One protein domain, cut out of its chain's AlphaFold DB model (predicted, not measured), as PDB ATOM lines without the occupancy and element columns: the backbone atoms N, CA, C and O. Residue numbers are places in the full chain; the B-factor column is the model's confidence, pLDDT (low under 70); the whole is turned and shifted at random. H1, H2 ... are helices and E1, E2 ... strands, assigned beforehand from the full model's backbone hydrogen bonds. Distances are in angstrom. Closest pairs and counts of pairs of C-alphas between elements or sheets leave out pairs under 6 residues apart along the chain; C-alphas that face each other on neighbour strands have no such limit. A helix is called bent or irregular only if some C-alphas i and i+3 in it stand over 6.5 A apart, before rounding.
ATOM      1  N   LEU A  48      90.716  15.849  22.806       88.62
ATOM      2  CA  LEU A  48      90.685  15.551  21.384       88.62
ATOM      3  C   LEU A  48      90.093  16.737  20.619       88.62
ATOM      4  O   LEU A  48      89.113  17.347  21.053       88.62
ATOM      5  N   SER A  49      90.674  17.027  19.454       91.19
ATOM      6  CA  SER A  49      90.045  17.909  18.468       91.19
ATOM      7  C   SER A  49      88.756  17.283  17.926       91.19
ATOM      8  O   SER A  49      88.567  16.069  18.045       91.19
ATOM      9  N   ARG A  50      87.903  18.092  17.286       93.38
ATOM     10  CA  ARG A  50      86.640  17.618  16.710       93.38
ATOM     11  C   ARG A  50      86.844  16.446  15.745       93.38
ATOM     12  O   ARG A  50      86.307  15.375  15.993       93.38
ATOM     13  N   ASP A  51      87.701  16.612  14.738       95.44
ATOM     14  CA  ASP A  51      87.961  15.575  13.728       95.44
ATOM     15  C   ASP A  51      88.507  14.280  14.357       95.44
ATOM     16  O   ASP A  51      88.095  13.173  14.021       95.44
ATOM     17  N   THR A  52      89.418  14.407  15.332       94.81
ATOM     18  CA  THR A  52      89.973  13.242  16.045       94.81
ATOM     19  C   THR A  52      88.917  12.529  16.887       94.81
ATOM     20  O   THR A  52      88.971  11.306  17.053       94.81
ATOM     21  N   PHE A  53      87.980  13.287  17.450       94.94
ATOM     22  CA  PHE A  53      86.876  12.733  18.209       94.94
ATOM     23  C   PHE A  53      85.842  12.059  17.298       94.94
ATOM     24  O   PHE A  53      85.387  10.971  17.634       94.94
ATOM     25  N   ASP A  54      85.557  12.603  16.117       96.31
ATOM     26  CA  ASP A  54      84.687  11.957  15.127       96.31
ATOM     27  C   ASP A  54      85.262  10.597  14.678       96.31
ATOM     28  O   ASP A  54      84.554   9.585  14.675       96.31
ATOM     29  N   ASP A  55      86.576  10.520  14.433       96.56
ATOM     30  CA  ASP A  55      87.269   9.248  14.175       96.56
ATOM     31  C   ASP A  55      87.153   8.271  15.358       96.56
ATOM     32  O   ASP A  55      87.086   7.051  15.179       96.56
ATOM     33  N   TYR A  56      87.183   8.783  16.591       95.25
ATOM     34  CA  TYR A  56      86.991   7.975  17.793       95.25
ATOM     35  C   TYR A  56      85.563   7.428  17.879       95.25
ATOM     36  O   TYR A  56      85.397   6.224  18.085       95.25
ATOM     37  N   VAL A  57      84.551   8.271  17.662       96.81
ATOM     38  CA  VAL A  57      83.132   7.887  17.645       96.81
ATOM     39  C   VAL A  57      82.891   6.786  16.616       96.81
ATOM     40  O   VAL A  57      82.291   5.768  16.962       96.81
ATOM     41  N   ALA A  58      83.423   6.926  15.397       96.88
ATOM     42  CA  ALA A  58      83.305   5.908  14.353       96.88
ATOM     43  C   ALA A  58      83.892   4.554  14.794       96.88
ATOM     44  O   ALA A  58      83.226   3.524  14.696       96.88
ATOM     45  N   ARG A  59      85.096   4.549  15.385       96.25
ATOM     46  CA  ARG A  59      85.705   3.314  15.918       96.25
ATOM     47  C   ARG A  59      84.886   2.686  17.045       96.25
ATOM     48  O   ARG A  59      84.854   1.462  17.160       96.25
ATOM     49  N   MET A  60      84.278   3.497  17.912       96.69
ATOM     50  CA  MET A  60      83.442   2.986  19.002       96.69
ATOM     51  C   MET A  60      82.113   2.438  18.482       96.69
ATOM     52  O   MET A  60      81.657   1.420  18.995       96.69
ATOM     53  N   ALA A  61      81.530   3.043  17.445       96.00
ATOM     54  CA  ALA A  61      80.359   2.505  16.755       96.00
ATOM     55  C   ALA A  61      80.672   1.157  16.083       96.00
ATOM     56  O   ALA A  61      79.925   0.200  16.262       96.00
ATOM     57  N   ASP A  62      81.821   1.024  15.413       95.69
ATOM     58  CA  ASP A  62      82.257  -0.259  14.836       95.69
ATOM     59  C   ASP A  62      82.456  -1.346  15.907       95.69
ATOM     60  O   ASP A  62      82.164  -2.522  15.682       95.69
ATOM     61  N   ARG A  63      82.970  -0.965  17.084       94.62
ATOM     62  CA  ARG A  63      83.282  -1.895  18.181       94.62
ATOM     63  C   ARG A  63      82.056  -2.304  18.997       94.62
ATOM     64  O   ARG A  63      81.942  -3.471  19.366       94.62
ATOM     65  N   TYR A  64      81.189  -1.350  19.322       94.81
ATOM     66  CA  TYR A  64      80.087  -1.520  20.273       94.81
ATOM     67  C   TYR A  64      78.699  -1.472  19.619       94.81
ATOM     68  O   TYR A  64      77.704  -1.687  20.313       94.81
ATOM     69  N   GLY A  65      78.611  -1.223  18.309       95.06
ATOM     70  CA  GLY A  65      77.352  -1.087  17.578       95.06
ATOM     71  C   GLY A  65      76.470   0.002  18.184       95.06
ATOM     72  O   GLY A  65      76.924   1.109  18.460       95.06
ATOM     73  N   ASP A  66      75.229  -0.373  18.485       94.75
ATOM     74  CA  ASP A  66      74.218   0.430  19.188       94.75
ATOM     75  C   ASP A  66      74.659   0.950  20.576       94.75
ATOM     76  O   ASP A  66      73.995   1.803  21.167       94.75
ATOM     77  N   GLY A  67      75.758   0.423  21.130       94.50
ATOM     78  CA  GLY A  67      76.394   0.897  22.360       94.50
ATOM     79  C   GLY A  67      77.499   1.939  22.151       94.50
ATOM     80  O   GLY A  67      78.260   2.205  23.085       94.50
ATOM     81  N   GLY A  68      77.633   2.494  20.941       95.94
ATOM     82  CA  GLY A  68      78.585   3.561  20.618       95.94
ATOM     83  C   GLY A  68      78.379   4.836  21.448       95.94
ATOM     84  O   GLY A  68      77.471   4.917  22.276       95.94
ATOM     85  N   VAL A  69      79.234   5.842  21.233       96.38
ATOM     86  CA  VAL A  69      79.291   7.057  22.076       96.38
ATOM     87  C   VAL A  69      77.940   7.766  22.194       96.38
ATOM     88  O   VAL A  69      77.594   8.228  23.271       96.38
ATOM     89  N   TRP A  70      77.151   7.789  21.120       95.12
ATOM     90  CA  TRP A  70      75.827   8.425  21.079       95.12
ATOM     91  C   TRP A  70      74.661   7.442  21.283       95.12
ATOM     92  O   TRP A  70      73.488   7.813  21.216       95.12
ATOM     93  N   GLY A  71      74.969   6.174  21.565       91.50
ATOM     94  CA  GLY A  71      73.992   5.100  21.705       91.50
ATOM     95  C   GLY A  71      73.220   4.832  20.409       91.50
ATOM     96  O   GLY A  71      73.815   4.543  19.375       91.50
ATOM     97  N   LEU A  72      71.887   4.909  20.474       91.88
ATOM     98  CA  LEU A  72      70.966   4.635  19.358       91.88
ATOM     99  C   LEU A  72      70.648   5.868  18.498       91.88
ATOM    100  O   LEU A  72      69.815   5.773  17.595       91.88
ATOM    101  N   GLY A  73      71.197   7.029  18.844       88.81
ATOM    102  CA  GLY A  73      70.933   8.294  18.167       88.81
ATOM    103  C   GLY A  73      72.189   8.897  17.557       88.81
ATOM    104  O   GLY A  73      73.286   8.348  17.664       88.81
ATOM    105  N   ASP A  74      71.997  10.053  16.938       89.12
ATOM    106  CA  ASP A  74      73.089  10.920  16.526       89.12
ATOM    107  C   ASP A  74      73.589  11.749  17.715       89.12
ATOM    108  O   ASP A  74      72.953  11.815  18.774       89.12
ATOM    109  N   GLU A  75      74.734  12.404  17.532       88.69
ATOM    110  CA  GLU A  75      75.161  13.448  18.456       88.69
ATOM    111  C   GLU A  75      74.051  14.499  18.619       88.69
ATOM    112  O   GLU A  75      73.406  14.854  17.627       88.69
ATOM    113  N   PRO A  76      73.832  15.035  19.833       78.75
ATOM    114  CA  PRO A  76      72.906  16.142  20.028       78.75
ATOM    115  C   PRO A  76      73.313  17.371  19.197       78.75
ATOM    116  O   PRO A  76      74.181  18.140  19.605       78.75
ATOM    117  N   ASP A  77      72.670  17.566  18.044       75.25
ATOM    118  CA  ASP A  77      72.839  18.742  17.183       75.25
ATOM    119  C   ASP A  77      71.843  19.836  17.586       75.25
ATOM    120  O   ASP A  77      70.781  20.033  16.989       75.25
ATOM    121  N   ASP A  78      72.164  20.513  18.683       78.06
ATOM    122  CA  ASP A  78      71.447  21.702  19.125       78.06
ATOM    123  C   ASP A  78      72.114  22.934  18.480       78.06
ATOM    124  O   ASP A  78      73.307  23.172  18.680       78.06
ATOM    125  N   ALA A  79      71.341  23.765  17.765       70.75
ATOM    126  CA  ALA A  79      71.843  24.945  17.038       70.75
ATOM    127  C   ALA A  79      72.635  25.952  17.905       70.75
ATOM    128  O   ALA A  79      73.410  26.749  17.382       70.75
ATOM    129  N   ASP A  80      72.460  25.885  19.227       84.12
ATOM    130  CA  ASP A  80      73.131  26.725  20.218       84.12
ATOM    131  C   ASP A  80      74.249  25.976  20.964       84.12
ATOM    132  O   ASP A  80      74.539  26.284  22.121       84.12
ATOM    133  N   THR A  81      74.865  24.962  20.352       87.94
ATOM    134  CA  THR A  81      75.953  24.192  20.973       87.94
ATOM    135  C   THR A  81      77.251  24.279  20.195       87.94
ATOM    136  O   THR A  81      77.286  24.341  18.972       87.94
ATOM    137  N   THR A  82      78.362  24.340  20.924       90.50
ATOM    138  CA  THR A  82      79.707  24.360  20.350       90.50
ATOM    139  C   THR A  82      80.545  23.291  21.023       90.50
ATOM    140  O   THR A  82      80.680  23.294  22.244       90.50
ATOM    141  N   PHE A  83      81.134  22.395  20.234       91.06
ATOM    142  CA  PHE A  83      82.092  21.412  20.729       91.06
ATOM    143  C   PHE A  83      83.315  22.116  21.334       91.06
ATOM    144  O   PHE A  83      83.955  22.926  20.664       91.06
ATOM    145  N   VAL A  84      83.629  21.812  22.594       90.81
ATOM    146  CA  VAL A  84      84.805  22.350  23.302       90.81
ATOM    147  C   VAL A  84      85.945  21.340  23.269       90.81
ATOM    148  O   VAL A  84      87.085  21.695  22.984       90.81
ATOM    149  N   GLY A  85      85.639  20.073  23.536       90.81
ATOM    150  CA  GLY A  85      86.631  19.008  23.567       90.81
ATOM    151  C   GLY A  85      86.043  17.678  24.014       90.81
ATOM    152  O   GLY A  85      84.913  17.609  24.502       90.81
ATOM    153  N   ALA A  86      86.837  16.621  23.862       92.44
ATOM    154  CA  ALA A  86      86.520  15.301  24.386       92.44
ATOM    155  C   ALA A  86      87.738  14.664  25.061       92.44
ATOM    156  O   ALA A  86      88.858  14.806  24.580       92.44
ATOM    157  N   TRP A  87      87.523  13.929  26.144       91.69
ATOM    158  CA  TRP A  87      88.560  13.237  26.905       91.69
ATOM    159  C   TRP A  87      88.227  11.761  26.922       91.69
ATOM    160  O   TRP A  87      87.112  11.387  27.272       91.69
ATOM    161  N   THR A  88      89.175  10.922  26.520       91.88
ATOM    162  CA  THR A  88      88.944   9.485  26.375       91.88
ATOM    163  C   THR A  88      89.900   8.688  27.237       91.88
ATOM    164  O   THR A  88      91.068   9.052  27.372       91.88
ATOM    165  N   ARG A  89      89.434   7.547  27.735       87.69
ATOM    166  CA  ARG A  89      90.240   6.585  28.485       87.69
ATOM    167  C   ARG A  89      89.949   5.181  27.978       87.69
ATOM    168  O   ARG A  89      88.825   4.883  27.595       87.69
ATOM    169  N   GLN A  90      90.951   4.313  28.012       88.44
ATOM    170  CA  GLN A  90      90.788   2.891  27.730       88.44
ATOM    171  C   GLN A  90      91.343   2.089  28.906       88.44
ATOM    172  O   GLN A  90      92.398   2.424  29.445       88.44
ATOM    173  N   LEU A  91      90.641   1.033  29.297       85.06
ATOM    174  CA  LEU A  91      91.061   0.072  30.307       85.06
ATOM    175  C   LEU A  91      90.956  -1.344  29.752       85.06
ATOM    176  O   LEU A  91      90.074  -1.667  28.960       85.06
ATOM    177  N   THR A  92      91.846  -2.220  30.196       82.75
ATOM    178  CA  THR A  92      91.757  -3.653  29.919       82.75
ATOM    179  C   THR A  92      91.937  -4.405  31.226       82.75
ATOM    180  O   THR A  92      92.843  -4.096  31.995       82.75
ATOM    181  N   THR A  93      91.056  -5.364  31.496       78.06
ATOM    182  CA  THR A  93      91.098  -6.201  32.702       78.06
ATOM    183  C   THR A  93      90.843  -7.658  32.355       78.06
ATOM    184  O   THR A  93      90.150  -7.952  31.381       78.06
ATOM    185  N   GLY A  94      91.372  -8.570  33.163       73.81
ATOM    186  CA  GLY A  94      91.133  -9.999  33.035       73.81
ATOM    187  C   GLY A  94      92.343 -10.840  33.412       73.81
ATOM    188  O   GLY A  94      93.418 -10.319  33.715       73.81
ATOM    189  N   ASP A  95      92.162 -12.156  33.357       66.75
ATOM    190  CA  ASP A  95      93.203 -13.134  33.661       66.75
ATOM    191  C   ASP A  95      94.071 -13.342  32.419       66.75
ATOM    192  O   ASP A  95      94.032 -14.398  31.783       66.75
ATOM    193  N   GLY A  96      94.802 -12.301  32.017       56.50
ATOM    194  CA  GLY A  96      95.758 -12.374  30.917       56.50
ATOM    195  C   GLY A  96      96.813 -13.433  31.220       56.50
ATOM    196  O   GLY A  96      97.720 -13.197  32.009       56.50
ATOM    197  N   HIS A  97      96.675 -14.615  30.625       58.25
ATOM    198  CA  HIS A  97      97.732 -15.616  30.629       58.25
ATOM    199  C   HIS A  97      98.696 -15.300  29.482       58.25
ATOM    200  O   HIS A  97      98.254 -14.973  28.378       58.25
ATOM    201  N   ASP A  98     100.002 -15.436  29.730       58.91
ATOM    202  CA  ASP A  98     101.061 -15.191  28.733       58.91
ATOM    203  C   ASP A  98     100.908 -16.053  27.462       58.91
ATOM    204  O   ASP A  98     101.479 -15.744  26.418       58.91
ATOM    205  N   ASP A  99     100.128 -17.133  27.534       58.28
ATOM    206  CA  ASP A  99      99.822 -18.032  26.419       58.28
ATOM    207  C   ASP A  99      98.638 -17.569  25.545       58.28
ATOM    208  O   ASP A  99      98.245 -18.276  24.616       58.28
ATOM    209  N   GLY A 100      98.061 -16.395  25.827       58.06
ATOM    210  CA  GLY A 100      96.933 -15.839  25.077       58.06
ATOM    211  C   GLY A 100      95.598 -16.544  25.333       58.06
ATOM    212  O   GLY A 100      94.612 -16.232  24.668       58.06
ATOM    213  N   THR A 101      95.530 -17.471  26.296       59.84
ATOM    214  CA  THR A 101      94.282 -18.162  26.674       59.84
ATOM    215  C   THR A 101      93.462 -17.405  27.717       59.84
ATOM    216  O   THR A 101      92.384 -17.852  28.111       59.84
ATOM    217  N   GLY A 102      93.960 -16.244  28.143       62.56
ATOM    218  CA  GLY A 102      93.291 -15.369  29.085       62.56
ATOM    219  C   GLY A 102      92.000 -14.774  28.544       62.56
ATOM    220  O   GLY A 102      91.848 -14.500  27.350       62.56
ATOM    221  N   THR A 103      91.073 -14.530  29.460       71.62
ATOM    222  CA  THR A 103      89.846 -13.815  29.161       71.62
ATOM    223  C   THR A 103      90.041 -12.343  29.494       71.62
ATOM    224  O   THR A 103      90.220 -12.011  30.663       71.62
ATOM    225  N   LEU A 104      89.982 -11.467  28.489       81.75
ATOM    226  CA  LEU A 104      90.111 -10.023  28.673       81.75
ATOM    227  C   LEU A 104      88.790  -9.309  28.371       81.75
ATOM    228  O   LEU A 104      88.025  -9.694  27.482       81.75
ATOM    229  N   ILE A 105      88.534  -8.245  29.118       86.38
ATOM    230  CA  ILE A 105      87.524  -7.238  28.821       86.38
ATOM    231  C   ILE A 105      88.244  -5.942  28.504       86.38
ATOM    232  O   ILE A 105      89.099  -5.489  29.268       86.38
ATOM    233  N   LEU A 106      87.854  -5.355  27.382       90.44
ATOM    234  CA  LEU A 106      88.210  -4.007  26.989       90.44
ATOM    235  C   LEU A 106      87.079  -3.078  27.416       90.44
ATOM    236  O   LEU A 106      85.913  -3.398  27.190       90.44
ATOM    237  N   ALA A 107      87.425  -1.952  28.027       92.69
ATOM    238  CA  ALA A 107      86.498  -0.870  28.292       92.69
ATOM    239  C   ALA A 107      87.054   0.439  27.746       92.69
ATOM    240  O   ALA A 107      88.234   0.742  27.920       92.69
ATOM    241  N   ASP A 108      86.190   1.214  27.114       94.56
ATOM    242  CA  ASP A 108      86.476   2.542  26.601       94.56
ATOM    243  C   ASP A 108      85.541   3.535  27.282       94.56
ATOM    244  O   ASP A 108      84.397   3.221  27.617       94.56
ATOM    245  N   PHE A 109      86.037   4.742  27.492       94.31
ATOM    246  CA  PHE A 109      85.326   5.796  28.187       94.31
ATOM    247  C   PHE A 109      85.543   7.111  27.454       94.31
ATOM    248  O   PHE A 109      86.620   7.343  26.899       94.31
ATOM    249  N   ALA A 110      84.544   7.984  27.480       94.50
ATOM    250  CA  ALA A 110      84.636   9.327  26.940       94.50
ATOM    251  C   ALA A 110      83.847  10.319  27.797       94.50
ATOM    252  O   ALA A 110      82.772  10.004  28.300       94.50
ATOM    253  N   VAL A 111      84.372  11.531  27.914       93.56
ATOM    254  CA  VAL A 111      83.637  12.717  28.350       93.56
ATOM    255  C   VAL A 111      83.684  13.708  27.202       93.56
ATOM    256  O   VAL A 111      84.766  14.001  26.706       93.56
ATOM    257  N   VAL A 112      82.540  14.222  26.772       93.88
ATOM    258  CA  VAL A 112      82.437  15.230  25.710       93.88
ATOM    259  C   VAL A 112      81.883  16.499  26.315       93.88
ATOM    260  O   VAL A 112      80.849  16.445  26.970       93.88
ATOM    261  N   CYS A 113      82.550  17.628  26.111       91.94
ATOM    262  CA  CYS A 113      82.086  18.923  26.588       91.94
ATOM    263  C   CYS A 113      81.590  19.768  25.417       91.94
ATOM    264  O   CYS A 113      82.326  20.031  24.458       91.94
ATOM    265  N   HIS A 114      80.361  20.257  25.543       91.06
ATOM    266  CA  HIS A 114      79.785  21.267  24.669       91.06
ATOM    267  C   HIS A 114      79.495  22.528  25.462       91.06
ATOM    268  O   HIS A 114      78.865  22.498  26.521       91.06
ATOM    269  N   ARG A 115      79.895  23.665  24.909       90.44
ATOM    270  CA  ARG A 115      79.480  24.978  25.382       90.44
ATOM    271  C   ARG A 115      78.087  25.265  24.845       90.44
ATOM    272  O   ARG A 115      77.857  25.136  23.644       90.44
ATOM    273  N   LEU A 116      77.169  25.655  25.724       88.69
ATOM    274  CA  LEU A 116      75.820  26.058  25.332       88.69
ATOM    275  C   LEU A 116      75.769  27.576  25.125       88.69
ATOM    276  O   LEU A 116      76.441  28.325  25.838       88.69
ATOM    277  N   GLY A 117      74.941  28.035  24.191       86.56
ATOM    278  CA  GLY A 117      74.689  29.452  23.950       86.56
ATOM    279  C   GLY A 117      74.172  30.176  25.201       86.56
ATOM    280  O   GLY A 117      73.690  29.532  26.148       86.56
ATOM    281  N   PRO A 118      74.275  31.515  25.238       80.94
ATOM    282  CA  PRO A 118      73.787  32.304  26.361       80.94
ATOM    283  C   PRO A 118      72.278  32.101  26.554       80.94
ATOM    284  O   PRO A 118      71.534  31.891  25.595       80.94
ATOM    285  N   ARG A 119      71.817  32.175  27.803       77.75
ATOM    286  CA  ARG A 119      70.402  32.391  28.124       77.75
ATOM    287  C   ARG A 119      70.274  33.657  28.948       77.75
ATOM    288  O   ARG A 119      71.157  33.959  29.744       77.75
ATOM    289  N   ASP A 120      69.145  34.332  28.784       71.06
ATOM    290  CA  ASP A 120      68.826  35.572  29.496       71.06
ATOM    291  C   ASP A 120      68.763  35.395  31.029       71.06
ATOM    292  O   ASP A 120      68.808  36.383  31.756       71.06
ATOM    293  N   ASP A 121      68.665  34.153  31.519       70.56
ATOM    294  CA  ASP A 121      68.530  33.784  32.933       70.56
ATOM    295  C   ASP A 121      69.767  33.094  33.539       70.56
ATOM    296  O   ASP A 121      69.723  32.666  34.692       70.56
ATOM    297  N   ALA A 122      70.858  32.944  32.783       65.75
ATOM    298  CA  ALA A 122      72.031  32.211  33.249       65.75
ATOM    299  C   ALA A 122      73.071  33.148  33.880       65.75
ATOM    300  O   ALA A 122      73.627  34.010  33.202       65.75
ATOM    301  N   ASP A 123      73.423  32.896  35.144       77.44
ATOM    302  CA  ASP A 123      74.477  33.613  35.888       77.44
ATOM    303  C   ASP A 123      75.915  33.281  35.417       77.44
ATOM    304  O   ASP A 123      76.886  33.485  36.147       77.44
ATOM    305  N   GLY A 124      76.082  32.753  34.201       85.94
ATOM    306  CA  GLY A 124      77.393  32.443  33.640       85.94
ATOM    307  C   GLY A 124      77.378  31.460  32.472       85.94
ATOM    308  O   GLY A 124      76.340  31.181  31.861       85.94
ATOM    309  N   GLN A 125      78.562  30.948  32.126       89.31
ATOM    310  CA  GLN A 125      78.737  30.085  30.961       89.31
ATOM    311  C   GLN A 125      78.300  28.654  31.272       89.31
ATOM    312  O   GLN A 125      78.783  28.013  32.204       89.31
ATOM    313  N   ARG A 126      77.401  28.126  30.445       89.44
ATOM    314  CA  ARG A 126      76.862  26.774  30.589       89.44
ATOM    315  C   ARG A 126      77.635  25.770  29.755       89.44
ATOM    316  O   ARG A 126      77.931  26.045  28.587       89.44
ATOM    317  N   HIS A 127      77.856  24.597  30.331       89.38
ATOM    318  CA  HIS A 127      78.466  23.463  29.652       89.38
ATOM    319  C   HIS A 127      77.607  22.219  29.826       89.38
ATOM    320  O   HIS A 127      77.099  21.944  30.910       89.38
ATOM    321  N   ARG A 128      77.449  21.462  28.746       91.62
ATOM    322  CA  ARG A 128      76.880  20.120  28.776       91.62
ATOM    323  C   ARG A 128      78.026  19.131  28.665       91.62
ATOM    324  O   ARG A 128      78.807  19.216  27.721       91.62
ATOM    325  N   TYR A 129      78.096  18.198  29.601       91.69
ATOM    326  CA  TYR A 129      79.031  17.087  29.543       91.69
ATOM    327  C   TYR A 129      78.270  15.813  29.226       91.69
ATOM    328  O   TYR A 129      77.347  15.448  29.951       91.69
ATOM    329  N   TRP A 130      78.655  15.147  28.145       94.31
ATOM    330  CA  TRP A 130      78.218  13.800  27.816       94.31
ATOM    331  C   TRP A 130      79.240  12.803  28.339       94.31
ATOM    332  O   TRP A 130      80.403  12.841  27.945       94.31
ATOM    333  N   LEU A 131      78.816  11.912  29.220       94.31
ATOM    334  CA  LEU A 131      79.632  10.851  29.779       94.31
ATOM    335  C   LEU A 131      79.245   9.546  29.097       94.31
ATOM    336  O   LEU A 131      78.076   9.168  29.089       94.31
ATOM    337  N   TRP A 132      80.232   8.832  28.578       96.62
ATOM    338  CA  TRP A 132      80.049   7.532  27.953       96.62
ATOM    339  C   TRP A 132      81.061   6.531  28.493       96.62
ATOM    340  O   TRP A 132      82.241   6.840  28.683       96.62
ATOM    341  N   ALA A 133      80.598   5.309  28.702       96.25
ATOM    342  CA  ALA A 133      81.437   4.150  28.934       96.25
ATOM    343  C   ALA A 133      80.881   2.971  28.149       96.25
ATOM    344  O   ALA A 133      79.672   2.752  28.131       96.25
ATOM    345  N   ALA A 134      81.747   2.152  27.576       96.56
ATOM    346  CA  ALA A 134      81.360   0.850  27.067       96.56
ATOM    347  C   ALA A 134      82.417  -0.183  27.409       96.56
ATOM    348  O   ALA A 134      83.597   0.127  27.528       96.56
ATOM    349  N   ALA A 135      81.981  -1.423  27.578       95.12
ATOM    350  CA  ALA A 135      82.874  -2.539  27.796       95.12
ATOM    351  C   ALA A 135      82.385  -3.772  27.051       95.12
ATOM    352  O   ALA A 135      81.184  -4.040  26.980       95.12
ATOM    353  N   ALA A 136      83.326  -4.536  26.508       92.81
ATOM    354  CA  ALA A 136      83.058  -5.788  25.824       92.81
ATOM    355  C   ALA A 136      84.164  -6.810  26.114       92.81
ATOM    356  O   ALA A 136      85.336  -6.442  26.260       92.81
ATOM    357  N   PRO A 137      83.827  -8.109  26.158       87.69
ATOM    358  CA  PRO A 137      84.828  -9.158  26.050       87.69
ATOM    359  C   PRO A 137      85.650  -8.949  24.779       87.69
ATOM    360  O   PRO A 137      85.085  -8.802  23.692       87.69
ATOM    361  N   THR A 138      86.976  -8.981  24.876       82.81
ATOM    362  CA  THR A 138      87.787  -9.096  23.665       82.81
ATOM    363  C   THR A 138      87.585 -10.501  23.124       82.81
ATOM    364  O   THR A 138      87.704 -11.474  23.874       82.81
ATOM    365  N   ALA A 139      87.282 -10.638  21.838       65.06
ATOM    366  CA  ALA A 139      87.309 -11.949  21.216       65.06
ATOM    367  C   ALA A 139      88.742 -12.492  21.322       65.06
ATOM    368  O   ALA A 139      89.623 -12.035  20.600       65.06
ATOM    369  N   SER A 140      88.986 -13.451  22.217       53.31
ATOM    370  CA  SER A 140      90.142 -14.328  22.065       53.31
ATOM    371  C   SER A 140      89.764 -15.305  20.958       53.31
ATOM    372  O   SER A 140      88.863 -16.125  21.177       53.31
ATOM    373  N   PRO A 141      90.364 -15.224  19.754       46.16
ATOM    374  CA  PRO A 141      90.212 -16.284  18.779       46.16
ATOM    375  C   PRO A 141      90.791 -17.531  19.437       46.16
ATOM    376  O   PRO A 141      92.002 -17.668  19.592       46.16
ATOM    377  N   THR A 153      83.708 -17.367  28.809       72.25
ATOM    378  CA  THR A 153      83.217 -16.028  28.472       72.25
ATOM    379  C   THR A 153      83.224 -15.182  29.745       72.25
ATOM    380  O   THR A 153      82.604 -15.600  30.730       72.25
ATOM    381  N   PRO A 154      83.900 -14.019  29.762       81.81
ATOM    382  CA  PRO A 154      83.914 -13.186  30.949       81.81
ATOM    383  C   PRO A 154      82.526 -12.601  31.164       81.81
ATOM    384  O   PRO A 154      81.773 -12.358  30.217       81.81
ATOM    385  N   GLU A 155      82.197 -12.353  32.423       86.38
ATOM    386  CA  GLU A 155      80.946 -11.712  32.795       86.38
ATOM    387  C   GLU A 155      81.236 -10.330  33.384       86.38
ATOM    388  O   GLU A 155      81.886 -10.213  34.426       86.38
ATOM    389  N   LEU A 156      80.742  -9.293  32.710       89.69
ATOM    390  CA  LEU A 156      80.738  -7.911  33.178       89.69
ATOM    391  C   LEU A 156      79.834  -7.795  34.408       89.69
ATOM    392  O   LEU A 156      78.707  -8.311  34.412       89.69
ATOM    393  N   ARG A 157      80.341  -7.122  35.444       90.75
ATOM    394  CA  ARG A 157      79.648  -6.884  36.720       90.75
ATOM    395  C   ARG A 157      79.301  -5.427  36.936       90.75
ATOM    396  O   ARG A 157      78.178  -5.128  37.327       90.75
ATOM    397  N   THR A 158      80.274  -4.565  36.677       90.81
ATOM    398  CA  THR A 158      80.176  -3.138  36.956       90.81
ATOM    399  C   THR A 158      80.883  -2.365  35.858       90.81
ATOM    400  O   THR A 158      81.959  -2.779  35.417       90.81
ATOM    401  N   LEU A 159      80.281  -1.259  35.437       92.44
ATOM    402  CA  LEU A 159      80.829  -0.297  34.488       92.44
ATOM    403  C   LEU A 159      80.403   1.097  34.941       92.44
ATOM    404  O   LEU A 159      79.210   1.341  35.062       92.44
ATOM    405  N   GLY A 160      81.342   2.004  35.178       92.44
ATOM    406  CA  GLY A 160      81.020   3.356  35.630       92.44
ATOM    407  C   GLY A 160      81.900   4.414  34.993       92.44
ATOM    408  O   GLY A 160      83.049   4.137  34.646       92.44
ATOM    409  N   VAL A 161      81.350   5.616  34.860       91.12
ATOM    410  CA  VAL A 161      82.040   6.825  34.399       91.12
ATOM    411  C   VAL A 161      81.545   8.018  35.200       91.12
ATOM    412  O   VAL A 161      80.373   8.082  35.565       91.12
ATOM    413  N   GLY A 162      82.429   8.968  35.467       90.50
ATOM    414  CA  GLY A 162      82.067  10.197  36.155       90.50
ATOM    415  C   GLY A 162      83.028  11.336  35.869       90.50
ATOM    416  O   GLY A 162      84.106  11.139  35.296       90.50
ATOM    417  N   VAL A 163      82.617  12.516  36.310       87.81
ATOM    418  CA  VAL A 163      83.366  13.770  36.250       87.81
ATOM    419  C   VAL A 163      83.259  14.497  37.587       87.81
ATOM    420  O   VAL A 163      82.211  14.464  38.227       87.81
ATOM    421  N   ALA A 164      84.335  15.156  38.000       85.62
ATOM    422  CA  ALA A 164      84.363  16.064  39.145       85.62
ATOM    423  C   ALA A 164      84.928  17.418  38.711       85.62
ATOM    424  O   ALA A 164      85.917  17.441  37.980       85.62
ATOM    425  N   PHE A 165      84.319  18.509  39.156       82.88
ATOM    426  CA  PHE A 165      84.591  19.883  38.760       82.88
ATOM    427  C   PHE A 165      85.138  20.689  39.933       82.88
ATOM    428  O   PHE A 165      84.680  20.535  41.059       82.88
ATOM    429  N   SER A 166      86.100  21.569  39.656       78.69
ATOM    430  CA  SER A 166      86.683  22.449  40.676       78.69
ATOM    431  C   SER A 166      85.899  23.748  40.865       78.69
ATOM    432  O   SER A 166      85.789  24.223  41.984       78.69
ATOM    433  N   ASP A 167      85.353  24.304  39.779       78.38
ATOM    434  CA  ASP A 167      84.770  25.654  39.766       78.38
ATOM    435  C   ASP A 167      83.381  25.693  39.098       78.38
ATOM    436  O   ASP A 167      82.825  26.764  38.833       78.38
ATOM    437  N   ASP A 168      82.810  24.528  38.778       79.81
ATOM    438  CA  ASP A 168      81.519  24.428  38.101       79.81
ATOM    439  C   ASP A 168      80.438  23.972  39.078       79.81
ATOM    440  O   ASP A 168      80.611  22.981  39.778       79.81
ATOM    441  N   SER A 169      79.271  24.618  39.020       84.94
ATOM    442  CA  SER A 169      78.076  24.155  39.736       84.94
ATOM    443  C   SER A 169      77.245  23.219  38.864       84.94
ATOM    444  O   SER A 169      76.847  23.596  37.752       84.94
ATOM    445  N   ILE A 170      76.933  22.014  39.347       86.56
ATOM    446  CA  ILE A 170      76.021  21.105  38.631       86.56
ATOM    447  C   ILE A 170      74.588  21.614  38.772       86.56
ATOM    448  O   ILE A 170      74.090  21.860  39.868       86.56
ATOM    449  N   ARG A 171      73.889  21.762  37.646       86.88
ATOM    450  CA  ARG A 171      72.504  22.259  37.615       86.88
ATOM    451  C   ARG A 171      71.477  21.180  37.372       86.88
ATOM    452  O   ARG A 171      70.374  21.272  37.899       86.88
ATOM    453  N   ALA A 172      71.821  20.188  36.567       87.56
ATOM    454  CA  ALA A 172      70.974  19.032  36.357       87.56
ATOM    455  C   ALA A 172      71.795  17.871  35.785       87.56
ATOM    456  O   ALA A 172      72.913  18.053  35.290       87.56
ATOM    457  N   THR A 173      71.225  16.674  35.863       90.69
ATOM    458  CA  THR A 173      71.849  15.421  35.441       90.69
ATOM    459  C   THR A 173      70.813  14.500  34.798       90.69
ATOM    460  O   THR A 173      69.611  14.633  35.027       90.69
ATOM    461  N   SER A 174      71.260  13.576  33.953       91.50
ATOM    462  CA  SER A 174      70.432  12.504  33.407       91.50
ATOM    463  C   SER A 174      71.290  11.258  33.162       91.50
ATOM    464  O   SER A 174      72.291  11.368  32.456       91.50
ATOM    465  N   PRO A 175      70.922  10.078  33.696       91.50
ATOM    466  CA  PRO A 175      69.783   9.841  34.582       91.50
ATOM    467  C   PRO A 175      69.934  10.542  35.945       91.50
ATOM    468  O   PRO A 175      71.024  10.644  36.495       91.50
ATOM    469  N   ASP A 176      68.824  11.007  36.508       89.56
ATOM    470  CA  ASP A 176      68.735  11.639  37.836       89.56
ATOM    471  C   ASP A 176      68.259  10.661  38.927       89.56
ATOM    472  O   ASP A 176      68.313  10.945  40.122       89.56
ATOM    473  N   ARG A 177      67.802   9.478  38.513       90.19
ATOM    474  CA  ARG A 177      67.324   8.394  39.372       90.19
ATOM    475  C   ARG A 177      67.736   7.027  38.826       90.19
ATOM    476  O   ARG A 177      68.037   6.916  37.636       90.19
ATOM    477  N   PRO A 178      67.712   5.973  39.655       92.50
ATOM    478  CA  PRO A 178      68.076   4.634  39.208       92.50
ATOM    479  C   PRO A 178      67.165   4.120  38.086       92.50
ATOM    480  O   PRO A 178      65.947   4.321  38.120       92.50
ATOM    481  N   VAL A 179      67.743   3.400  37.123       92.38
ATOM    482  CA  VAL A 179      67.033   2.778  35.994       92.38
ATOM    483  C   VAL A 179      67.354   1.285  35.946       92.38
ATOM    484  O   VAL A 179      68.490   0.904  35.691       92.38
ATOM    485  N   THR A 180      66.354   0.427  36.167       88.06
ATOM    486  CA  THR A 180      66.524  -1.044  36.298       88.06
ATOM    487  C   THR A 180      65.839  -1.843  35.180       88.06
ATOM    488  O   THR A 180      65.645  -3.053  35.285       88.06
ATOM    489  N   THR A 181      65.416  -1.189  34.100       79.19
ATOM    490  CA  THR A 181      64.618  -1.851  33.056       79.19
ATOM    491  C   THR A 181      65.503  -2.258  31.879       79.19
ATOM    492  O   THR A 181      66.093  -1.374  31.262       79.19
ATOM    493  N   PRO A 182      65.583  -3.555  31.520       82.69
ATOM    494  CA  PRO A 182      66.181  -3.971  30.257       82.69
ATOM    495  C   PRO A 182      65.475  -3.302  29.074       82.69
ATOM    496  O   PRO A 182      64.245  -3.254  29.040       82.69
ATOM    497  N   GLY A 183      66.231  -2.833  28.088       88.38
ATOM    498  CA  GLY A 183      65.691  -2.158  26.911       88.38
ATOM    499  C   GLY A 183      66.390  -0.837  26.636       88.38
ATOM    500  O   GLY A 183      67.587  -0.709  26.856       88.38
ATOM    501  N   VAL A 184      65.651   0.135  26.108       88.69
ATOM    502  CA  VAL A 184      66.205   1.453  25.784       88.69
ATOM    503  C   VAL A 184      66.058   2.380  26.982       88.69
ATOM    504  O   VAL A 184      64.958   2.528  27.515       88.69
ATOM    505  N   VAL A 185      67.162   3.000  27.385       86.88
ATOM    506  CA  VAL A 185      67.187   4.070  28.380       86.88
ATOM    507  C   VAL A 185      67.260   5.397  27.647       86.88
ATOM    508  O   VAL A 185      68.160   5.613  26.837       86.88
ATOM    509  N   ASP A 186      66.302   6.269  27.938       88.56
ATOM    510  CA  ASP A 186      66.225   7.612  27.379       88.56
ATOM    511  C   ASP A 186      66.930   8.605  28.316       88.56
ATOM    512  O   ASP A 186      66.724   8.588  29.533       88.56
ATOM    513  N   LEU A 187      67.756   9.477  27.742       84.38
ATOM    514  CA  LEU A 187      68.400  10.591  28.427       84.38
ATOM    515  C   LEU A 187      67.609  11.867  28.158       84.38
ATOM    516  O   LEU A 187      67.406  12.271  27.008       84.38
ATOM    517  N   ALA A 188      67.167  12.498  29.241       81.31
ATOM    518  CA  ALA A 188      66.422  13.743  29.188       81.31
ATOM    519  C   ALA A 188      67.365  14.916  28.919       81.31
ATOM    520  O   ALA A 188      68.484  14.961  29.433       81.31
ATOM    521  N   ALA A 189      66.906  15.877  28.119       68.69
ATOM    522  CA  ALA A 189      67.602  17.126  27.886       68.69
ATOM    523  C   ALA A 189      67.716  17.828  29.227       68.69
ATOM    524  O   ALA A 189      66.733  18.219  29.851       68.69
ATOM    525  N   VAL A 190      68.952  17.972  29.669       61.12
ATOM    526  CA  VAL A 190      69.308  18.538  30.962       61.12
ATOM    527  C   VAL A 190      69.234  20.071  30.874       61.12
ATOM    528  O   VAL A 190      70.202  20.780  31.107       61.12
ATOM    529  N   SER A 191      68.104  20.603  30.408       57.62
ATOM    530  CA  SER A 191      67.871  22.013  30.099       57.62
ATOM    531  C   SER A 191      66.518  22.407  30.685       57.62
ATOM    532  O   SER A 191      65.495  21.825  30.338       57.62
ATOM    533  N   SER A 192      66.515  23.419  31.557       49.78
ATOM    534  CA  SER A 192      65.388  23.899  32.380       49.78
ATOM    535  C   SER A 192      64.129  24.383  31.632       49.78
ATOM    536  O   SER A 192      63.241  24.966  32.248       49.78
ATOM    537  N   GLY A 193      64.010  24.151  30.325       48.75
ATOM    538  CA  GLY A 193      62.857  24.598  29.538       48.75
ATOM    539  C   GLY A 193      62.640  23.880  28.209       48.75
ATOM    540  O   GLY A 193      61.825  24.335  27.412       48.75
ATOM    541  N   SER A 194      63.350  22.783  27.940       47.00
ATOM    542  CA  SER A 194      63.127  21.973  26.742       47.00
ATOM    543  C   SER A 194      62.886  20.527  27.160       47.00
ATOM    544  O   SER A 194      63.834  19.851  27.557       47.00
ATOM    545  N   ASP A 195      61.641  20.063  27.029       44.97
ATOM    546  CA  ASP A 195      61.316  18.637  26.922       44.97
ATOM    547  C   ASP A 195      61.982  18.117  25.644       44.97
ATOM    548  O   ASP A 195      61.409  18.125  24.554       44.97
ATOM    549  N   GLY A 196      63.257  17.772  25.756       58.41
ATOM    550  CA  GLY A 196      64.055  17.229  24.673       58.41
ATOM    551  C   GLY A 196      64.612  15.894  25.109       58.41
ATOM    552  O   GLY A 196      64.989  15.710  26.258       58.41
ATOM    553  N   LEU A 197      64.657  14.942  24.203       56.25
ATOM    554  CA  LEU A 197      65.490  13.768  24.361       56.25
ATOM    555  C   LEU A 197      66.881  14.156  23.848       56.25
ATOM    556  O   LEU A 197      66.989  14.588  22.705       56.25
ATOM    557  N   VAL A 198      67.926  14.016  24.664       75.25
ATOM    558  CA  VAL A 198      69.319  14.223  24.206       75.25
ATOM    559  C   VAL A 198      69.991  12.917  23.823       75.25
ATOM    560  O   VAL A 198      70.992  12.939  23.130       75.25
ATOM    561  N   GLY A 199      69.471  11.768  24.244       83.31
ATOM    562  CA  GLY A 199      70.138  10.507  23.964       83.31
ATOM    563  C   GLY A 199      69.285   9.297  24.247       83.31
ATOM    564  O   GLY A 199      68.324   9.364  25.010       83.31
ATOM    565  N   ARG A 200      69.658   8.171  23.644       90.75
ATOM    566  CA  ARG A 200      69.073   6.858  23.932       90.75
ATOM    567  C   ARG A 200      70.171   5.829  23.888       90.75
ATOM    568  O   ARG A 200      70.990   5.874  22.979       90.75
ATOM    569  N   PHE A 201      70.171   4.873  24.801       91.19
ATOM    570  CA  PHE A 201      71.158   3.800  24.767       91.19
ATOM    571  C   PHE A 201      70.559   2.458  25.182       91.19
ATOM    572  O   PHE A 201      69.613   2.417  25.976       91.19
ATOM    573  N   PRO A 202      71.087   1.346  24.645       92.88
ATOM    574  CA  PRO A 202      70.638   0.024  25.034       92.88
ATOM    575  C   PRO A 202      71.194  -0.353  26.414       92.88
ATOM    576  O   PRO A 202      72.391  -0.262  26.690       92.88
ATOM    577  N   LEU A 203      70.315  -0.850  27.274       92.44
ATOM    578  CA  LEU A 203      70.632  -1.468  28.551       92.44
ATOM    579  C   LEU A 203      70.234  -2.942  28.487       92.44
ATOM    580  O   LEU A 203      69.049  -3.278  28.480       92.44
ATOM    581  N   ALA A 204      71.219  -3.840  28.419       90.62
ATOM    582  CA  ALA A 204      70.936  -5.259  28.231       90.62
ATOM    583  C   ALA A 204      70.311  -5.886  29.487       90.62
ATOM    584  O   ALA A 204      69.331  -6.624  29.399       90.62
ATOM    585  N   THR A 205      70.890  -5.614  30.659       92.75
ATOM    586  CA  THR A 205      70.440  -6.091  31.978       92.75
ATOM    587  C   THR A 205      70.887  -5.113  33.068       92.75
ATOM    588  O   THR A 205      71.606  -4.166  32.779       92.75
ATOM    589  N   GLY A 206      70.528  -5.362  34.332       93.56
ATOM    590  CA  GLY A 206      71.092  -4.647  35.481       93.56
ATOM    591  C   GLY A 206      70.418  -3.312  35.794       93.56
ATOM    592  O   GLY A 206      69.291  -3.057  35.370       93.56
ATOM    593  N   THR A 207      71.117  -2.494  36.574       94.81
ATOM    594  CA  THR A 207      70.663  -1.178  37.028       94.81
ATOM    595  C   THR A 207      71.714  -0.135  36.702       94.81
ATOM    596  O   THR A 207      72.883  -0.338  37.015       94.81
ATOM    597  N   VAL A 208      71.289   0.983  36.122       93.88
ATOM    598  CA  VAL A 208      72.070   2.219  36.068       93.88
ATOM    599  C   VAL A 208      71.718   3.052  37.292       93.88
ATOM    600  O   VAL A 208      70.553   3.378  37.505       93.88
ATOM    601  N   GLN A 209      72.717   3.373  38.097       93.50
ATOM    602  CA  GLN A 209      72.622   4.147  39.320       93.50
ATOM    603  C   GLN A 209      73.374   5.466  39.110       93.50
ATOM    604  O   GLN A 209      74.593   5.439  38.942       93.50
ATOM    605  N   PRO A 210      72.686   6.618  39.098       91.62
ATOM    606  CA  PRO A 210      73.376   7.887  39.200       91.62
ATOM    607  C   PRO A 210      73.885   8.099  40.621       91.62
ATOM    608  O   PRO A 210      73.197   7.813  41.607       91.62
ATOM    609  N   GLU A 211      75.093   8.629  40.691       84.25
ATOM    610  CA  GLU A 211      75.757   9.119  41.884       84.25
ATOM    611  C   GLU A 211      75.988  10.612  41.650       84.25
ATOM    612  O   GLU A 211      76.967  11.034  41.033       84.25
ATOM    613  N   ALA A 212      75.028  11.433  42.078       65.94
ATOM    614  CA  ALA A 212      75.314  12.847  42.252       65.94
ATOM    615  C   ALA A 212      76.276  12.944  43.437       65.94
ATOM    616  O   ALA A 212      75.936  12.462  44.524       65.94
ATOM    617  N   SER A 213      77.465  13.521  43.253       57.22
ATOM    618  CA  SER A 213      78.241  13.876  44.429       57.22
ATOM    619  C   SER A 213      77.522  15.050  45.074       57.22
ATOM    620  O   SER A 213      77.423  16.137  44.509       57.22
ATOM    621  N   VAL A 214      76.960  14.785  46.247       51.41
ATOM    622  CA  VAL A 214      76.661  15.822  47.229       51.41
ATOM    623  C   VAL A 214      77.936  16.647  47.381       51.41
ATOM    624  O   VAL A 214      79.011  16.052  47.478       51.41
ATOM    625  N   THR A 215      77.805  17.972  47.335       45.81
ATOM    626  CA  THR A 215      78.852  18.943  47.662       45.81
ATOM    627  C   THR A 215      79.569  18.419  48.901       45.81
ATOM    628  O   THR A 215      78.956  18.299  49.963       45.81
ATOM    629  N   GLY A 243      75.320  -5.058  37.104       93.56
ATOM    630  CA  GLY A 243      74.552  -6.149  36.522       93.56
ATOM    631  C   GLY A 243      75.366  -7.406  36.236       93.56
ATOM    632  O   GLY A 243      76.373  -7.708  36.875       93.56
ATOM    633  N   ARG A 244      74.856  -8.215  35.306       92.56
ATOM    634  CA  ARG A 244      75.510  -9.440  34.832       92.56
ATOM    635  C   ARG A 244      75.316  -9.525  33.327       92.56
ATOM    636  O   ARG A 244      74.185  -9.725  32.876       92.56
ATOM    637  N   HIS A 245      76.387  -9.373  32.557       92.38
ATOM    638  CA  HIS A 245      76.297  -9.419  31.099       92.38
ATOM    639  C   HIS A 245      77.545 -10.043  30.463       92.38
ATOM    640  O   HIS A 245      78.652  -9.857  30.951       92.38
ATOM    641  N   ARG A 246      77.360 -10.824  29.393       89.50
ATOM    642  CA  ARG A 246      78.443 -11.543  28.686       89.50
ATOM    643  C   ARG A 246      78.747 -10.987  27.293       89.50
ATOM    644  O   ARG A 246      79.653 -11.490  26.642       89.50
ATOM    645  N   GLY A 247      77.962 -10.021  26.823       91.81
ATOM    646  CA  GLY A 247      78.206  -9.279  25.587       91.81
ATOM    647  C   GLY A 247      78.782  -7.897  25.879       91.81
ATOM    648  O   GLY A 247      79.384  -7.687  26.929       91.81
ATOM    649  N   SER A 248      78.582  -6.955  24.964       93.56
ATOM    650  CA  SER A 248      78.904  -5.547  25.180       93.56
ATOM    651  C   SER A 248      77.852  -4.857  26.050       93.56
ATOM    652  O   SER A 248      76.656  -5.059  25.854       93.56
ATOM    653  N   GLN A 249      78.285  -4.001  26.972       95.19
ATOM    654  CA  GLN A 249      77.407  -3.109  27.729       95.19
ATOM    655  C   GLN A 249      77.926  -1.680  27.608       95.19
ATOM    656  O   GLN A 249      79.113  -1.442  27.817       95.19
ATOM    657  N   SER A 250      77.030  -0.745  27.301       95.69
ATOM    658  CA  SER A 250      77.308   0.689  27.267       95.69
ATOM    659  C   SER A 250      76.501   1.431  28.323       95.69
ATOM    660  O   SER A 250      75.414   1.004  28.714       95.69
ATOM    661  N   LEU A 251      77.013   2.564  28.757       94.62
ATOM    662  CA  LEU A 251      76.410   3.466  29.714       94.62
ATOM    663  C   LEU A 251      76.593   4.881  29.178       94.62
ATOM    664  O   LEU A 251      77.703   5.252  28.803       94.62
ATOM    665  N   ASN A 252      75.511   5.652  29.150       95.25
ATOM    666  CA  ASN A 252      75.552   7.068  28.819       95.25
ATOM    667  C   ASN A 252      74.919   7.881  29.940       95.25
ATOM    668  O   ASN A 252      73.963   7.432  30.578       95.25
ATOM    669  N   ALA A 253      75.432   9.085  30.136       93.62
ATOM    670  CA  ALA A 253      74.852  10.074  31.018       93.62
ATOM    671  C   ALA A 253      75.186  11.484  30.543       93.62
ATOM    672  O   ALA A 253      76.105  11.694  29.756       93.62
ATOM    673  N   VAL A 254      74.434  12.460  31.029       92.88
ATOM    674  CA  VAL A 254      74.642  13.872  30.733       92.88
ATOM    675  C   VAL A 254      74.575  14.663  32.027       92.88
ATOM    676  O   VAL A 254      73.688  14.430  32.846       92.88
ATOM    677  N   CYS A 255      75.458  15.640  32.201       91.06
ATOM    678  CA  CYS A 255      75.278  16.686  33.202       91.06
ATOM    679  C   CYS A 255      75.380  18.078  32.580       91.06
ATOM    680  O   CYS A 255      76.084  18.303  31.595       91.06
ATOM    681  N   LEU A 256      74.622  19.009  33.151       90.31
ATOM    682  CA  LEU A 256      74.692  20.430  32.848       90.31
ATOM    683  C   LEU A 256      75.404  21.117  34.002       90.31
ATOM    684  O   LEU A 256      74.967  20.990  35.149       90.31
ATOM    685  N   THR A 257      76.417  21.911  33.687       89.69
ATOM    686  CA  THR A 257      77.048  22.803  34.652       89.69
ATOM    687  C   THR A 257      76.890  24.269  34.269       89.69
ATOM    688  O   THR A 257      76.634  24.614  33.109       89.69
ATOM    689  N   VAL A 258      77.030  25.138  35.268       89.00
ATOM    690  CA  VAL A 258      77.195  26.585  35.103       89.00
ATOM    691  C   VAL A 258      78.510  26.983  35.755       89.00
ATOM    692  O   VAL A 258      78.717  26.699  36.939       89.00
ATOM    693  N   ARG A 259      79.351  27.673  34.987       86.44
ATOM    694  CA  ARG A 259      80.551  28.346  35.479       86.44
ATOM    695  C   ARG A 259      80.284  29.799  35.832       86.44
ATOM    696  O   ARG A 259      79.480  30.422  35.135       86.44
ATOM    697  N   PRO A 260      81.006  30.353  36.819       84.00
ATOM    698  CA  PRO A 260      81.063  31.790  37.050       84.00
ATOM    699  C   PRO A 260      81.410  32.565  35.772       84.00
ATOM    700  O   PRO A 260      82.169  32.090  34.926       84.00
ATOM    701  N   ALA A 261      80.848  33.763  35.613       79.31
ATOM    702  CA  ALA A 261      81.051  34.592  34.420       79.31
ATOM    703  C   ALA A 261      82.498  35.098  34.246       79.31
ATOM    704  O   ALA A 261      82.877  35.503  33.148       79.31
ATOM    705  N   ASP A 262      83.284  35.106  35.319       78.44
ATOM    706  CA  ASP A 262      84.694  35.498  35.363       78.44
ATOM    707  C   ASP A 262      85.666  34.324  35.172       78.44
ATOM    708  O   ASP A 262      86.864  34.555  34.993       78.44
ATOM    709  N   ALA A 263      85.167  33.083  35.164       78.81
ATOM    710  CA  ALA A 263      85.972  31.916  34.833       78.81
ATOM    711  C   ALA A 263      86.453  31.993  33.378       78.81
ATOM    712  O   ALA A 263      85.722  32.442  32.490       78.81
ATOM    713  N   ASP A 264      87.674  31.519  33.121       76.81
ATOM    714  CA  ASP A 264      88.185  31.428  31.757       76.81
ATOM    715  C   ASP A 264      87.266  30.510  30.925       76.81
ATOM    716  O   ASP A 264      87.157  29.311  31.213       76.81
ATOM    717  N   PRO A 265      86.590  31.046  29.891       63.19
ATOM    718  CA  PRO A 265      85.628  30.285  29.107       63.19
ATOM    719  C   PRO A 265      86.276  29.181  28.264       63.19
ATOM    720  O   PRO A 265      85.546  28.351  27.719       63.19
ATOM    721  N   GLU A 266      87.604  29.171  28.119       67.62
ATOM    722  CA  GLU A 266      88.345  28.165  27.349       67.62
ATOM    723  C   GLU A 266      88.975  27.078  28.229       67.62
ATOM    724  O   GLU A 266      89.297  25.993  27.739       67.62
ATOM    725  N   THR A 267      89.112  27.315  29.535       70.94
ATOM    726  CA  THR A 267      89.768  26.367  30.444       70.94
ATOM    727  C   THR A 267      88.752  25.409  31.038       70.94
ATOM    728  O   THR A 267      87.979  25.778  31.912       70.94
ATOM    729  N   VAL A 268      88.749  24.147  30.606       70.12
ATOM    730  CA  VAL A 268      87.944  23.084  31.224       70.12
ATOM    731  C   VAL A 268      88.799  22.270  32.193       70.12
ATOM    732  O   VAL A 268      89.735  21.599  31.766       70.12
ATOM    733  N   SER A 269      88.460  22.318  33.485       70.94
ATOM    734  CA  SER A 269      89.091  21.504  34.529       70.94
ATOM    735  C   SER A 269      88.076  20.525  35.103       70.94
ATOM    736  O   SER A 269      87.094  20.925  35.728       70.94
ATOM    737  N   PHE A 270      88.303  19.237  34.874       70.81
ATOM    738  CA  PHE A 270      87.604  18.177  35.583       70.81
ATOM    739  C   PHE A 270      88.510  16.960  35.728       70.81
ATOM    740  O   PHE A 270      89.489  16.806  34.998       70.81
ATOM    741  N   THR A 271      88.156  16.077  36.656       73.56
ATOM    742  CA  THR A 271      88.774  14.752  36.767       73.56
ATOM    743  C   THR A 271      87.820  13.697  36.235       73.56
ATOM    744  O   THR A 271      86.675  13.624  36.685       73.56
ATOM    745  N   MET A 272      88.283  12.875  35.294       75.06
ATOM    746  CA  MET A 272      87.532  11.723  34.810       75.06
ATOM    747  C   MET A 272      87.806  10.507  35.691       75.06
ATOM    748  O   MET A 272      88.951  10.165  35.987       75.06
ATOM    749  N   GLY A 273      86.753   9.785  36.046       71.00
ATOM    750  CA  GLY A 273      86.883   8.485  36.694       71.00
ATOM    751  C   GLY A 273      86.147   7.393  35.955       71.00
ATOM    752  O   GLY A 273      85.220   7.631  35.181       71.00
ATOM    753  N   SER A 274      86.601   6.173  36.203       74.31
ATOM    754  CA  SER A 274      86.135   4.977  35.521       74.31
ATOM    755  C   SER A 274      86.152   3.797  36.477       74.31
ATOM    756  O   SER A 274      87.131   3.616  37.208       74.31
ATOM    757  N   ARG A 275      85.124   2.952  36.407       73.81
ATOM    758  CA  ARG A 275      85.045   1.706  37.172       73.81
ATOM    759  C   ARG A 275      84.748   0.538  36.250       73.81
ATOM    760  O   ARG A 275      83.891   0.634  35.377       73.81
ATOM    761  N   LEU A 276      85.442  -0.575  36.464       77.31
ATOM    762  CA  LEU A 276      85.236  -1.808  35.717       77.31
ATOM    763  C   LEU A 276      85.449  -3.010  36.633       77.31
ATOM    764  O   LEU A 276      86.500  -3.131  37.263       77.31
ATOM    765  N   ALA A 277      84.472  -3.913  36.671       79.38
ATOM    766  CA  ALA A 277      84.594  -5.196  37.353       79.38
ATOM    767  C   ALA A 277      84.098  -6.334  36.459       79.38
ATOM    768  O   ALA A 277      83.039  -6.243  35.829       79.38
ATOM    769  N   ALA A 278      84.857  -7.426  36.446       77.31
ATOM    770  CA  ALA A 278      84.596  -8.605  35.637       77.31
ATOM    771  C   ALA A 278      84.971  -9.885  36.381       77.31
ATOM    772  O   ALA A 278      85.858  -9.873  37.231       77.31
ATOM    773  N   VAL A 279      84.309 -10.994  36.047       76.69
ATOM    774  CA  VAL A 279      84.621 -12.315  36.616       76.69
ATOM    775  C   VAL A 279      84.767 -13.350  35.502       76.69
ATOM    776  O   VAL A 279      83.868 -13.496  34.671       76.69
ATOM    777  N   GLY A 280      85.880 -14.088  35.516       65.19
ATOM    778  CA  GLY A 280      86.052 -15.347  34.789       65.19
ATOM    779  C   GLY A 280      85.735 -16.539  35.701       65.19
ATOM    780  O   GLY A 280      86.179 -16.583  36.844       65.19
TER     781      GLY A 280
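AT A GLANCE: This is residues 48 to 141, 153 to 215 and 243 to 280 of the 282 residues of an uncharacterized protein of Halogranum gelatinilyticum (UniProt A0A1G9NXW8). A long, twisted sheet of five antiparallel strands, in the order E1, E2, E3, E10, E5, is the core, and the two-strand sheet E4-E11 covers part of one face. The kinked helix H1 packs slantwise over the other face, with the small hairpin E6-E7 partly over that face near E10. The printed part has 195 residues, with one named helix first and then eleven named strands; its class is mostly strand. The whole is compact, with a radius of gyration of the C-alphas of 17.3 A, and its outline is elongated, 60 by 33 by 32 A.

HOW THE PARTS SIT: Start with E1, residues 81 to 94, E2, residues 104 to 116, and E3, residues 124 to 137: they make a meander, each strand the antiparallel neighbour of the one before. Look for N 87 and O 111, 2.8 A apart, and N 110 and O 132, 2.8 A. Beside E3 runs E10, residues 249 to 260, with N 131 and O 253 at 2.8 A, then the edge strand E5, residues 169 to 174, with N 171 and O 256 at 2.8 A. H1, residues 50 to 67, is on this sheet, making two layers, a helix on one face of a sheet, at a height of 9.4 A. It runs slantwise to the strands, at 49 degrees to E1 on the local plane; its closest C-alphas to E10 are Gly 67 and Ser 250, 5.0 A. In H1, 12 of 14 O i to N i+4 pairs are within hydrogen-bond range; it is irregular, C-alphas 63 and 66 being 9.4 A apart. Three sheets form a stack, face to face in turn. E4, residues 155 to 165, and E11, residues 270 to 279, are antiparallel, with N 160 and O 275 at 2.9 A; the closest C-alphas of E3 and E4 are Ala 133 and Val 161, 6.1 A. E6, residues 183 to 188, and E7, residues 197 to 203, form a hairpin, with N 185 and O 201 at 2.9 A; the closest C-alphas of E7 and E10 are Phe 201 and Asn 252, 6.8 A. E8, residues 207 to 213, and E9, residues 243 to 245, pair with no named strand.

IN THESE COORDINATES: Find C-alpha 50 at (86.640, 17.618, 16.710), where H1 begins; it spans 20.4 A. E1 spans 39.3 A and bends by 60 degrees at residue 84, E2 39.0 A, E3 42.9 A, E10 36.3 A, E4 32.4 A. E11 spans 30.7 A and ends at C-alpha 279, (84.621, -12.315, 36.616).

THE WHOLE: The farthest C-alphas, Asp 99 and Asp 120, are 62.0 A apart. Two cuts leave gaps of 12.0 A, from C-alpha 141 to 153, and 27.8 A, from 215 to 243. The link H1 to E1 is long. Confidence is under 70 in 28 residues, among them 95 to 102 and 189 to 197.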